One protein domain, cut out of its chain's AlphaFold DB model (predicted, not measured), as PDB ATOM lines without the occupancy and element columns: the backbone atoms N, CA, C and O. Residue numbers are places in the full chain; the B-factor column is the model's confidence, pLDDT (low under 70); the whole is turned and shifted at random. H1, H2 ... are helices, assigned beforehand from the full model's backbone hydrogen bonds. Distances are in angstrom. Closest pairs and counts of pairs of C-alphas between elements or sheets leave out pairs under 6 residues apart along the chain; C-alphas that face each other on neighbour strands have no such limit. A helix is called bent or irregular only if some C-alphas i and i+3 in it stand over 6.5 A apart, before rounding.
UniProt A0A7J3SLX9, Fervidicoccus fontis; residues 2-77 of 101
ATOM      1  N   ARG A   2     -42.255 -34.092  19.784       68.62
ATOM      2  CA  ARG A   2     -41.110 -34.820  20.376       68.62
ATOM      3  C   ARG A   2     -40.235 -35.545  19.342       68.62
ATOM      4  O   ARG A   2     -39.047 -35.264  19.268       68.62
ATOM      5  N   SER A   3     -40.819 -36.361  18.466       79.44
ATOM      6  CA  SER A   3     -40.056 -37.140  17.475       79.44
ATOM      7  C   SER A   3     -39.277 -36.292  16.465       79.44
ATOM      8  O   SER A   3     -38.271 -36.757  15.953       79.44
ATOM      9  N   ALA A   4     -39.695 -35.046  16.212       84.69
ATOM     10  CA  ALA A   4     -39.026 -34.154  15.263       84.69
ATOM     11  C   ALA A   4     -37.694 -33.595  15.789       84.69
ATOM     12  O   ALA A   4     -36.794 -33.345  14.997       84.69
ATOM     13  N   LEU A   5     -37.577 -33.419  17.110       87.12
ATOM     14  CA  LEU A   5     -36.395 -32.845  17.769       87.12
ATOM     15  C   LEU A   5     -35.575 -33.881  18.548       87.12
ATOM     16  O   LEU A   5     -34.459 -33.601  18.960       87.12
ATOM     17  N   HIS A   6     -36.114 -35.072  18.787       89.06
ATOM     18  CA  HIS A   6     -35.437 -36.118  19.552       89.06
ATOM     19  C   HIS A   6     -35.111 -37.258  18.592       89.06
ATOM     20  O   HIS A   6     -35.681 -38.339  18.659       89.06
ATOM     21  N   ASN A   7     -34.258 -36.977  17.613       91.81
ATOM     22  CA  ASN A   7     -33.731 -37.969  16.681       91.81
ATOM     23  C   ASN A   7     -32.323 -37.550  16.236       91.81
ATOM     24  O   ASN A   7     -31.947 -36.378  16.335       91.81
ATOM     25  N   VAL A   8     -31.539 -38.503  15.737       90.06
ATOM     26  CA  VAL A   8     -30.129 -38.264  15.399       90.06
ATOM     27  C   VAL A   8     -29.986 -37.262  14.250       90.06
ATOM     28  O   VAL A   8     -29.070 -36.445  14.264       90.06
ATOM     29  N   PHE A   9     -30.917 -37.255  13.291       91.69
ATOM     30  CA  PHE A   9     -30.881 -36.320  12.164       91.69
ATOM     31  C   PHE A   9     -31.105 -34.873  12.606       91.69
ATOM     32  O   PHE A   9     -30.387 -33.980  12.170       91.69
ATOM     33  N   SER A  10     -32.053 -34.645  13.513       88.88
ATOM     34  CA  SER A  10     -32.323 -33.337  14.108       88.88
ATOM     35  C   SER A  10     -31.155 -32.858  14.960       88.88
ATOM     36  O   SER A  10     -30.778 -31.697  14.838       88.88
ATOM     37  N   ALA A  11     -30.525 -33.753  15.732       90.94
ATOM     38  CA  ALA A  11     -29.318 -33.431  16.482       90.94
ATOM     39  C   ALA A  11     -28.215 -32.952  15.532       90.94
ATOM     40  O   ALA A  11     -27.724 -31.842  15.693       90.94
ATOM     41  N   LEU A  12     -27.900 -33.728  14.489       90.88
ATOM     42  CA  LEU A  12     -26.884 -33.364  13.498       90.88
ATOM     43  C   LEU A  12     -27.217 -32.069  12.750       90.88
ATOM     44  O   LEU A  12     -26.338 -31.230  12.561       90.88
ATOM     45  N   ALA A  13     -28.465 -31.892  12.317       91.12
ATOM     46  CA  ALA A  13     -28.885 -30.705  11.583       91.12
ATOM     47  C   ALA A  13     -28.777 -29.449  12.458       91.12
ATOM     48  O   ALA A  13     -28.148 -28.474  12.053       91.12
ATOM     49  N   ILE A  14     -29.332 -29.484  13.672       89.94
ATOM     50  CA  ILE A  14     -29.330 -28.336  14.584       89.94
ATOM     51  C   ILE A  14     -27.907 -28.011  15.029       89.94
ATOM     52  O   ILE A  14     -27.539 -26.840  15.022       89.94
ATOM     53  N   THR A  15     -27.080 -29.007  15.359       89.25
ATOM     54  CA  THR A  15     -25.698 -28.757  15.791       89.25
ATOM     55  C   THR A  15     -24.846 -28.211  14.651       89.25
ATOM     56  O   THR A  15     -24.041 -27.311  14.881       89.25
ATOM     57  N   SER A  16     -25.049 -28.685  13.418       87.50
ATOM     58  CA  SER A  16     -24.353 -28.163  12.235       87.50
ATOM     59  C   SER A  16     -24.769 -26.728  11.925       87.50
ATOM     60  O   SER A  16     -23.910 -25.876  11.710       87.50
ATOM     61  N   ILE A  17     -26.075 -26.438  11.944       86.88
ATOM     62  CA  ILE A  17     -26.606 -25.090  11.704       86.88
ATOM     63  C   ILE A  17     -26.126 -24.136  12.797       86.88
ATOM     64  O   ILE A  17     -25.623 -23.061  12.484       86.88
ATOM     65  N   ALA A  18     -26.226 -24.539  14.066       82.56
ATOM     66  CA  ALA A  18     -25.748 -23.748  15.189       82.56
ATOM     67  C   ALA A  18     -24.248 -23.468  15.061       82.56
ATOM     68  O   ALA A  18     -23.853 -22.312  15.144       82.56
ATOM     69  N   ALA A  19     -23.421 -24.478  14.774       81.62
ATOM     70  CA  ALA A  19     -21.983 -24.292  14.603       81.62
ATOM     71  C   ALA A  19     -21.636 -23.389  13.409       81.62
ATOM     72  O   ALA A  19     -20.799 -22.496  13.533       81.62
ATOM     73  N   TYR A  20     -22.312 -23.557  12.274       79.75
ATOM     74  CA  TYR A  20     -22.083 -22.726  11.096       79.75
ATOM     75  C   TYR A  20     -22.490 -21.261  11.325       79.75
ATOM     76  O   TYR A  20     -21.692 -20.357  11.086       79.75
ATOM     77  N   LEU A  21     -23.702 -21.021  11.837       76.19
ATOM     78  CA  LEU A  21     -24.219 -19.673  12.113       76.19
ATOM     79  C   LEU A  21     -23.510 -18.997  13.287       76.19
ATOM     80  O   LEU A  21     -23.406 -17.771  13.327       76.19
ATOM     81  N   SER A  22     -23.004 -19.789  14.233       70.12
ATOM     82  CA  SER A  22     -22.227 -19.272  15.354       70.12
ATOM     83  C   SER A  22     -20.929 -18.616  14.903       70.12
ATOM     84  O   SER A  22     -20.483 -17.679  15.551       70.12
ATOM     85  N   ASN A  23     -20.347 -19.040  13.780       68.00
ATOM     86  CA  ASN A  23     -19.067 -18.516  13.323       68.00
ATOM     87  C   ASN A  23     -19.113 -16.986  13.086       68.00
ATOM     88  O   ASN A  23     -18.334 -16.285  13.720       68.00
ATOM     89  N   PRO A  24     -20.059 -16.411  12.315       69.12
ATOM     90  CA  PRO A  24     -20.165 -14.953  12.183       69.12
ATOM     91  C   PRO A  24     -20.786 -14.241  13.404       69.12
ATOM     92  O   PRO A  24     -20.374 -13.129  13.739       69.12
ATOM     93  N   LEU A  25     -21.778 -14.838  14.079       65.06
ATOM     94  CA  LEU A  25     -22.523 -14.176  15.166       65.06
ATOM     95  C   LEU A  25     -21.793 -14.207  16.514       65.06
ATOM     96  O   LEU A  25     -21.783 -13.214  17.234       65.06
ATOM     97  N   ILE A  26     -21.149 -15.321  16.861       63.75
ATOM     98  CA  ILE A  26     -20.420 -15.430  18.125       63.75
ATOM     99  C   ILE A  26     -19.085 -14.675  18.062       63.75
ATOM    100  O   ILE A  26     -18.754 -13.982  19.025       63.75
ATOM    101  N   PHE A  27     -18.359 -14.716  16.936       62.16
ATOM    102  CA  PHE A  27     -17.154 -13.889  16.784       62.16
ATOM    103  C   PHE A  27     -17.473 -12.393  16.848       62.16
ATOM    104  O   PHE A  27     -16.732 -11.646  17.482       62.16
ATOM    105  N   SER A  28     -18.576 -11.946  16.233       66.31
ATOM    106  CA  SER A  28     -18.946 -10.524  16.243       66.31
ATOM    107  C   SER A  28     -19.400 -10.021  17.615       66.31
ATOM    108  O   SER A  28     -19.222  -8.842  17.908       66.31
ATOM    109  N   TRP A  29     -19.952 -10.890  18.467       67.50
ATOM    110  CA  TRP A  29     -20.370 -10.537  19.832       67.50
ATOM    111  C   TRP A  29     -19.321 -10.881  20.899       67.50
ATOM    112  O   TRP A  29     -19.549 -10.635  22.081       67.50
ATOM    113  N   GLY A  30     -18.179 -11.460  20.508       65.88
ATOM    114  CA  GLY A  30     -17.089 -11.821  21.419       65.88
ATOM    115  C   GLY A  30     -17.451 -12.879  22.469       65.88
ATOM    116  O   GLY A  30     -16.756 -12.994  23.475       65.88
ATOM    117  N   LEU A  31     -18.534 -13.645  22.271       66.00
ATOM    118  CA  LEU A  31     -19.049 -14.589  23.276       66.00
ATOM    119  C   LEU A  31     -18.220 -15.879  23.383       66.00
ATOM    120  O   LEU A  31     -18.268 -16.558  24.404       66.00
ATOM    121  N   THR A  32     -17.460 -16.235  22.347       64.06
ATOM    122  CA  THR A  32     -16.431 -17.276  22.427       64.06
ATOM    123  C   THR A  32     -15.352 -17.060  21.374       64.06
ATOM    124  O   THR A  32     -15.607 -16.504  20.308       64.06
ATOM    125  N   THR A  33     -14.145 -17.527  21.677       67.44
ATOM    126  CA  THR A  33     -13.029 -17.659  20.732       67.44
ATOM    127  C   THR A  33     -12.910 -19.082  20.180       67.44
ATOM    128  O   THR A  33     -12.003 -19.357  19.392       67.44
ATOM    129  N   MET A  34     -13.798 -20.007  20.583       70.00
ATOM    130  CA  MET A  34     -13.743 -21.395  20.123       70.00
ATOM    131  C   MET A  34     -13.987 -21.482  18.610       70.00
ATOM    132  O   MET A  34     -15.007 -20.992  18.121       70.00
ATOM    133  N   PRO A  35     -13.104 -22.168  17.861       76.50
ATOM    134  CA  PRO A  35     -13.349 -22.467  16.459       76.50
ATOM    135  C   PRO A  35     -14.620 -23.310  16.271       76.50
ATOM    136  O   PRO A  35     -15.047 -24.052  17.161       76.50
ATOM    137  N   TRP A  36     -15.191 -23.249  15.067       75.00
ATOM    138  CA  TRP A  36     -16.466 -23.904  14.747       75.00
ATOM    139  C   TRP A  36     -16.451 -25.432  14.944       75.00
ATOM    140  O   TRP A  36     -17.476 -26.008  15.299       75.00
ATOM    141  N   ILE A  37     -15.300 -26.095  14.765       82.19
ATOM    142  CA  ILE A  37     -15.162 -27.554  14.928       82.19
ATOM    143  C   ILE A  37     -15.359 -27.971  16.402       82.19
ATOM    144  O   ILE A  37     -16.269 -28.753  16.680       82.19
ATOM    145  N   PRO A  38     -14.582 -27.453  17.378       83.62
ATOM    146  CA  PRO A  38     -14.844 -27.687  18.799       83.62
ATOM    147  C   PRO A  38     -16.264 -27.310  19.249       83.62
ATOM    148  O   PRO A  38     -16.863 -28.009  20.070       83.62
ATOM    149  N   PHE A  39     -16.828 -26.230  18.701       82.50
ATOM    150  CA  PHE A  39     -18.202 -25.827  19.006       82.50
ATOM    151  C   PHE A  39     -19.233 -26.844  18.491       82.50
ATOM    152  O   PHE A  39     -20.175 -27.200  19.200       82.50
ATOM    153  N   PHE A  40     -19.032 -27.375  17.282       86.88
ATOM    154  CA  PHE A  40     -19.861 -28.443  16.732       86.88
ATOM    155  C   PHE A  40     -19.833 -29.687  17.623       86.88
ATOM    156  O   PHE A  40     -20.893 -30.195  17.985       86.88
ATOM    157  N   PHE A  41     -18.644 -30.159  18.012       89.38
ATOM    158  CA  PHE A  41     -18.521 -31.363  18.834       89.38
ATOM    159  C   PHE A  41     -19.138 -31.189  20.220       89.38
ATOM    160  O   PHE A  41     -19.883 -32.061  20.659       89.38
ATOM    161  N   SER A  42     -18.887 -30.063  20.891       86.44
ATOM    162  CA  SER A  42     -19.504 -29.777  22.194       86.44
ATOM    163  C   SER A  42     -21.031 -29.704  22.097       86.44
ATOM    164  O   SER A  42     -21.725 -30.344  22.890       86.44
ATOM    165  N   SER A  43     -21.562 -29.028  21.075       87.38
ATOM    166  CA  SER A  43     -23.005 -28.976  20.810       87.38
ATOM    167  C   SER A  43     -23.585 -30.360  20.512       87.38
ATOM    168  O   SER A  43     -24.640 -30.715  21.036       87.38
ATOM    169  N   ALA A  44     -22.894 -31.166  19.701       91.69
ATOM    170  CA  ALA A  44     -23.313 -32.522  19.364       91.69
ATOM    171  C   ALA A  44     -23.330 -33.431  20.593       91.69
ATOM    172  O   ALA A  44     -24.311 -34.139  20.807       91.69
ATOM    173  N   ILE A  45     -22.298 -33.373  21.437       91.06
ATOM    174  CA  ILE A  45     -22.243 -34.126  22.694       91.06
ATOM    175  C   ILE A  45     -23.387 -33.704  23.616       91.06
ATOM    176  O   ILE A  45     -24.074 -34.573  24.153       91.06
ATOM    177  N   ALA A  46     -23.640 -32.403  23.771       89.25
ATOM    178  CA  ALA A  46     -24.734 -31.906  24.602       89.25
ATOM    179  C   ALA A  46     -26.103 -32.408  24.107       89.25
ATOM    180  O   ALA A  46     -26.886 -32.957  24.884       89.25
ATOM    181  N   TYR A  47     -26.366 -32.298  22.801       92.88
ATOM    182  CA  TYR A  47     -27.624 -32.749  22.206       92.88
ATOM    183  C   TYR A  47     -27.785 -34.273  22.319       92.88
ATOM    184  O   TYR A  47     -28.821 -34.770  22.761       92.88
ATOM    185  N   LEU A  48     -26.753 -35.039  21.958       93.12
ATOM    186  CA  LEU A  48     -26.792 -36.498  22.040       93.12
ATOM    187  C   LEU A  48     -26.932 -36.986  23.482       93.12
ATOM    188  O   LEU A  48     -27.638 -37.965  23.708       93.12
ATOM    189  N   SER A  49     -26.341 -36.291  24.457       91.50
ATOM    190  CA  SER A  49     -26.540 -36.590  25.881       91.50
ATOM    191  C   SER A  49     -28.004 -36.423  26.282       91.50
ATOM    192  O   SER A  49     -28.543 -37.262  26.998       91.50
ATOM    193  N   HIS A  50     -28.685 -35.396  25.768       89.19
ATOM    194  CA  HIS A  50     -30.118 -35.212  25.990       89.19
ATOM    195  C   HIS A  50     -30.947 -36.364  25.396       89.19
ATOM    196  O   HIS A  50     -31.759 -36.966  26.097       89.19
ATOM    197  N   ILE A  51     -30.685 -36.743  24.136       92.12
ATOM    198  CA  ILE A  51     -31.338 -37.899  23.492       92.12
ATOM    199  C   ILE A  51     -31.057 -39.195  24.266       92.12
ATOM    200  O   ILE A  51     -31.946 -40.031  24.433       92.12
ATOM    201  N   PHE A  52     -29.829 -39.369  24.753       91.81
ATOM    202  CA  PHE A  52     -29.435 -40.527  25.543       91.81
ATOM    203  C   PHE A  52     -30.216 -40.618  26.855       91.81
ATOM    204  O   PHE A  52     -30.718 -41.690  27.189       91.81
ATOM    205  N   LEU A  53     -30.384 -39.506  27.577       90.25
ATOM    206  CA  LEU A  53     -31.213 -39.483  28.783       90.25
ATOM    207  C   LEU A  53     -32.668 -39.847  28.471       90.25
ATOM    208  O   LEU A  53     -33.272 -40.629  29.206       90.25
ATOM    209  N   ASP A  54     -33.204 -39.380  27.346       89.56
ATOM    210  CA  ASP A  54     -34.556 -39.737  26.922       89.56
ATOM    211  C   ASP A  54     -34.708 -41.235  26.597       89.56
ATOM    212  O   ASP A  54     -35.760 -41.816  26.888       89.56
ATOM    213  N   LEU A  55     -33.661 -41.906  26.092       91.62
ATOM    214  CA  LEU A  55     -33.651 -43.367  25.913       91.62
ATOM    215  C   LEU A  55     -33.768 -44.133  27.241       91.62
ATOM    216  O   LEU A  55     -34.239 -45.274  27.242       91.62
ATOM    217  N   LEU A  56     -33.353 -43.545  28.366       90.69
ATOM    218  CA  LEU A  56     -33.497 -44.151  29.696       90.69
ATOM    219  C   LEU A  56     -34.923 -44.014  30.252       90.69
ATOM    220  O   LEU A  56     -35.275 -44.672  31.241       90.69
ATOM    221  N   THR A  57     -35.753 -43.170  29.635       90.00
ATOM    222  CA  THR A  57     -37.124 -42.932  30.084       90.00
ATOM    223  C   THR A  57     -38.106 -43.966  29.537       90.00
ATOM    224  O   THR A  57     -37.922 -44.543  28.466       90.00
ATOM    225  N   LYS A  58     -39.241 -44.149  30.228       86.94
ATOM    226  CA  LYS A  58     -40.341 -45.016  29.758       86.94
ATOM    227  C   LYS A  58     -40.842 -44.669  28.352       86.94
ATOM    228  O   LYS A  58     -41.292 -45.579  27.654       86.94
ATOM    229  N   SER A  59     -40.782 -43.390  27.973       85.88
ATOM    230  CA  SER A  59     -41.245 -42.897  26.676       85.88
ATOM    231  C   SER A  59     -40.368 -43.375  25.519       85.88
ATOM    232  O   SER A  59     -40.908 -43.648  24.452       85.88
ATOM    233  N   GLY A  60     -39.055 -43.508  25.735       88.50
ATOM    234  CA  GLY A  60     -38.098 -43.811  24.674       88.50
ATOM    235  C   GLY A  60     -38.016 -42.721  23.599       88.50
ATOM    236  O   GLY A  60     -38.595 -41.640  23.731       88.50
ATOM    237  N   VAL A  61     -37.287 -43.023  22.522       92.12
ATOM    238  CA  VAL A  61     -36.978 -42.081  21.438       92.12
ATOM    239  C   VAL A  61     -37.035 -42.762  20.070       92.12
ATOM    240  O   VAL A  61     -36.502 -43.858  19.892       92.12
ATOM    241  N   ALA A  62     -37.628 -42.097  19.076       93.69
ATOM    242  CA  ALA A  62     -37.575 -42.517  17.677       93.69
ATOM    243  C   ALA A  62     -36.272 -42.028  17.017       93.69
ATOM    244  O   ALA A  62     -36.257 -41.019  16.314       93.69
ATOM    245  N   LEU A  63     -35.165 -42.737  17.257       91.56
ATOM    246  CA  LEU A  63     -33.813 -42.296  16.872       91.56
ATOM    247  C   LEU A  63     -33.648 -41.963  15.384       91.56
ATOM    248  O   LEU A  63     -32.871 -41.071  15.047       91.56
ATOM    249  N   PHE A  64     -34.374 -42.669  14.519       92.75
ATOM    250  CA  PHE A  64     -34.253 -42.569  13.064       92.75
ATOM    251  C   PHE A  64     -35.459 -41.895  12.399       92.75
ATOM    252  O   PHE A  64     -35.630 -42.016  11.187       92.75
ATOM    253  N   TRP A  65     -36.306 -41.195  13.153       91.00
ATOM    254  CA  TRP A  65     -37.382 -40.399  12.560       91.00
ATOM    255  C   TRP A  65     -36.787 -39.290  11.668       91.00
ATOM    256  O   TRP A  65     -35.804 -38.680  12.086       91.00
ATOM    257  N   PRO A  66     -37.329 -38.991  10.469       91.19
ATOM    258  CA  PRO A  66     -38.586 -39.482   9.890       91.19
ATOM    259  C   PRO A  66     -38.465 -40.769   9.062       91.19
ATOM    260  O   PRO A  66     -39.468 -41.254   8.554       91.19
ATOM    261  N   ILE A  67     -37.265 -41.335   8.914       93.00
ATOM    262  CA  ILE A  67     -37.041 -42.552   8.114       93.00
ATOM    263  C   ILE A  67     -37.683 -43.776   8.782       93.00
ATOM    264  O   ILE A  67     -38.187 -44.670   8.107       93.00
ATOM    265  N   SER A  68     -37.678 -43.827  10.115       90.75
ATOM    266  CA  SER A  68     -38.328 -44.883  10.886       90.75
ATOM    267  C   SER A  68     -39.010 -44.328  12.129       90.75
ATOM    268  O   SER A  68     -38.442 -43.523  12.866       90.75
ATOM    269  N   GLU A  69     -40.208 -44.833  12.408       89.56
ATOM    270  CA  GLU A  69     -40.969 -44.520  13.622       89.56
ATOM    271  C   GLU A  69     -40.673 -45.490  14.779       89.56
ATOM    272  O   GLU A  69     -41.319 -45.445  15.826       89.56
ATOM    273  N   LYS A  70     -39.687 -46.387  14.619       91.44
ATOM    274  CA  LYS A  70     -39.333 -47.361  15.655       91.44
ATOM    275  C   LYS A  70     -38.816 -46.655  16.909       91.44
ATOM    276  O   LYS A  70     -37.812 -45.946  16.871       91.44
ATOM    277  N   MET A  71     -39.477 -46.922  18.032       91.50
ATOM    278  CA  MET A  71     -39.105 -46.394  19.342       91.50
ATOM    279  C   MET A  71     -38.010 -47.251  19.980       91.50
ATOM    280  O   MET A  71     -38.143 -48.471  20.095       91.50
ATOM    281  N   PHE A  72     -36.944 -46.600  20.434       92.44
ATOM    282  CA  PHE A  72     -35.850 -47.209  21.180       92.44
ATOM    283  C   PHE A  72     -35.926 -46.796  22.645       92.44
ATOM    284  O   PHE A  72     -36.256 -45.655  22.970       92.44
ATOM    285  N   ARG A  73     -35.623 -47.737  23.537       92.69
ATOM    286  CA  ARG A  73     -35.611 -47.528  24.984       92.69
ATOM    287  C   ARG A  73     -34.599 -48.474  25.619       92.69
ATOM    288  O   ARG A  73     -34.599 -49.660  25.306       92.69
ATOM    289  N   LEU A  74     -33.776 -47.948  26.519       90.38
ATOM    290  CA  LEU A  74     -32.761 -48.700  27.262       90.38
ATOM    291  C   LEU A  74     -33.226 -49.035  28.680       90.38
ATOM    292  O   LEU A  74     -32.986 -50.133  29.171       90.38
ATOM    293  N   MET A  75     -33.929 -48.108  29.331       87.62
ATOM    294  CA  MET A  75     -34.466 -48.288  30.680       87.62
ATOM    295  C   MET A  75     -35.897 -47.757  30.773       87.62
ATOM    296  O   MET A  75     -36.394 -47.091  29.875       87.62
ATOM    297  N   SER A  76     -36.602 -48.093  31.852       89.19
ATOM    298  CA  SER A  76     -37.991 -47.668  32.083       89.19
ATOM    299  C   SER A  76     -38.103 -46.728  33.284       89.19
ATOM    300  O   SER A  76     -39.015 -46.860  34.105       89.19
ATOM    301  N   ILE A  77     -37.177 -45.773  33.395       88.88
ATOM    302  CA  ILE A  77     -37.216 -44.748  34.440       88.88
ATOM    303  C   ILE A  77     -38.348 -43.770  34.103       88.88
ATOM    304  O   ILE A  77     -38.562 -43.411  32.942       88.88
TER     305      ILE A  77
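Overview. This is residues 2 to 77 of the 101 residues of a protein of Fervidicoccus fontis (UniProt A0A7J3SLX9). The domain is a long helical hairpin, H2 and H3 running opposite ways and crossing at a slant, with the short helix H1 and a long loop gathered at the end away from the turn. The loop, residues 56 to 77, leaves the last end of H3, passes the first end of H2 and folds back near residue 67 toward the last end of H3. The printed part has 76 residues with three named helices, in the order H1, H2, H3 along the chain, and no named strand; the class is all helix. The whole is loose, with a radius of gyration of the C-alphas of 14.7 A, and elongated, spanning 43 by 25 by 16 A along its three main axes.

Arrangement. H1, residues 2 to 5, comes first, and a tight link of 2 residues joins it to H2, residues 8 to 29. These two helices are close but not clearly touching, with 2 pairs of C-alphas within 8 A; their closest C-alphas, those of Ala 4 and Ser 10, are 6.9 A apart. H2 has a kink of 46 degrees near residue 23. It is neither bent nor irregular, but only just: C-alphas 21 and 24 are 6.2 A apart. A short link of 6 residues leads from H2 to H3, residues 36 to 55. H2 and H3 touch, with 19 pairs of C-alphas within 8 A. Their closest C-alphas, those of Ala 19 and Phe 40, are 5.1 A apart, and their centres are 12.1 A apart. The two run opposite ways at a steep tilt of 38 degrees and form a helical hairpin. H1 and H3 are apart, with no C-alpha of the one within 8 A of the other. In the backbone of H3, every pair of O of residue i and N of residue i+4 is within hydrogen-bond range; in H2, 16 of 18 such pairs are. H1 is too short for such a pair, but its one pair of O of residue i and N of residue i+3 is within range.

Along the chain. H1 has 4 residues, Arg 2 to Leu 5, and measures 5.7 A from first to last C-alpha; it begins at C-alpha 2, at (-41.110, -34.820, 20.376). H2, Val 8 to Trp 29, is the longest helix with 22 residues, and its first and last C-alphas are 29.7 A apart. Its C-alpha 8 is at (-30.129, -38.264, 15.399) and its C-alpha 29 at (-20.370, -10.537, 19.832). H3, Trp 36 to Leu 55, has 20 residues and measures 28.3 A from first to last C-alpha, ending with C-alpha 55 at (-33.651, -43.367, 25.913). Residues 56 to 77, which follow H3, hold no named element.

Size, cuts and confidence. The two C-alphas farthest apart, those of Ser 28 and Ser 76, are 44.6 A apart, while the first and last printed C-alphas, those of Arg 2 and Ile 77, are 17.7 A apart. The printed part runs from residue 2 to residue 77 of a full chain of 101 residues and has no cut. Neither link between the helices is long. The 22 residues 56 to 77 have C-alphas that lie 11 to 22 A from the mean of the C-alphas. The mean pLDDT of the printed part of this model is 84.5. It is under 70 at 12 residues, namely residue 2 and residues 23 to 33, of which 23 to 29 belong to H2.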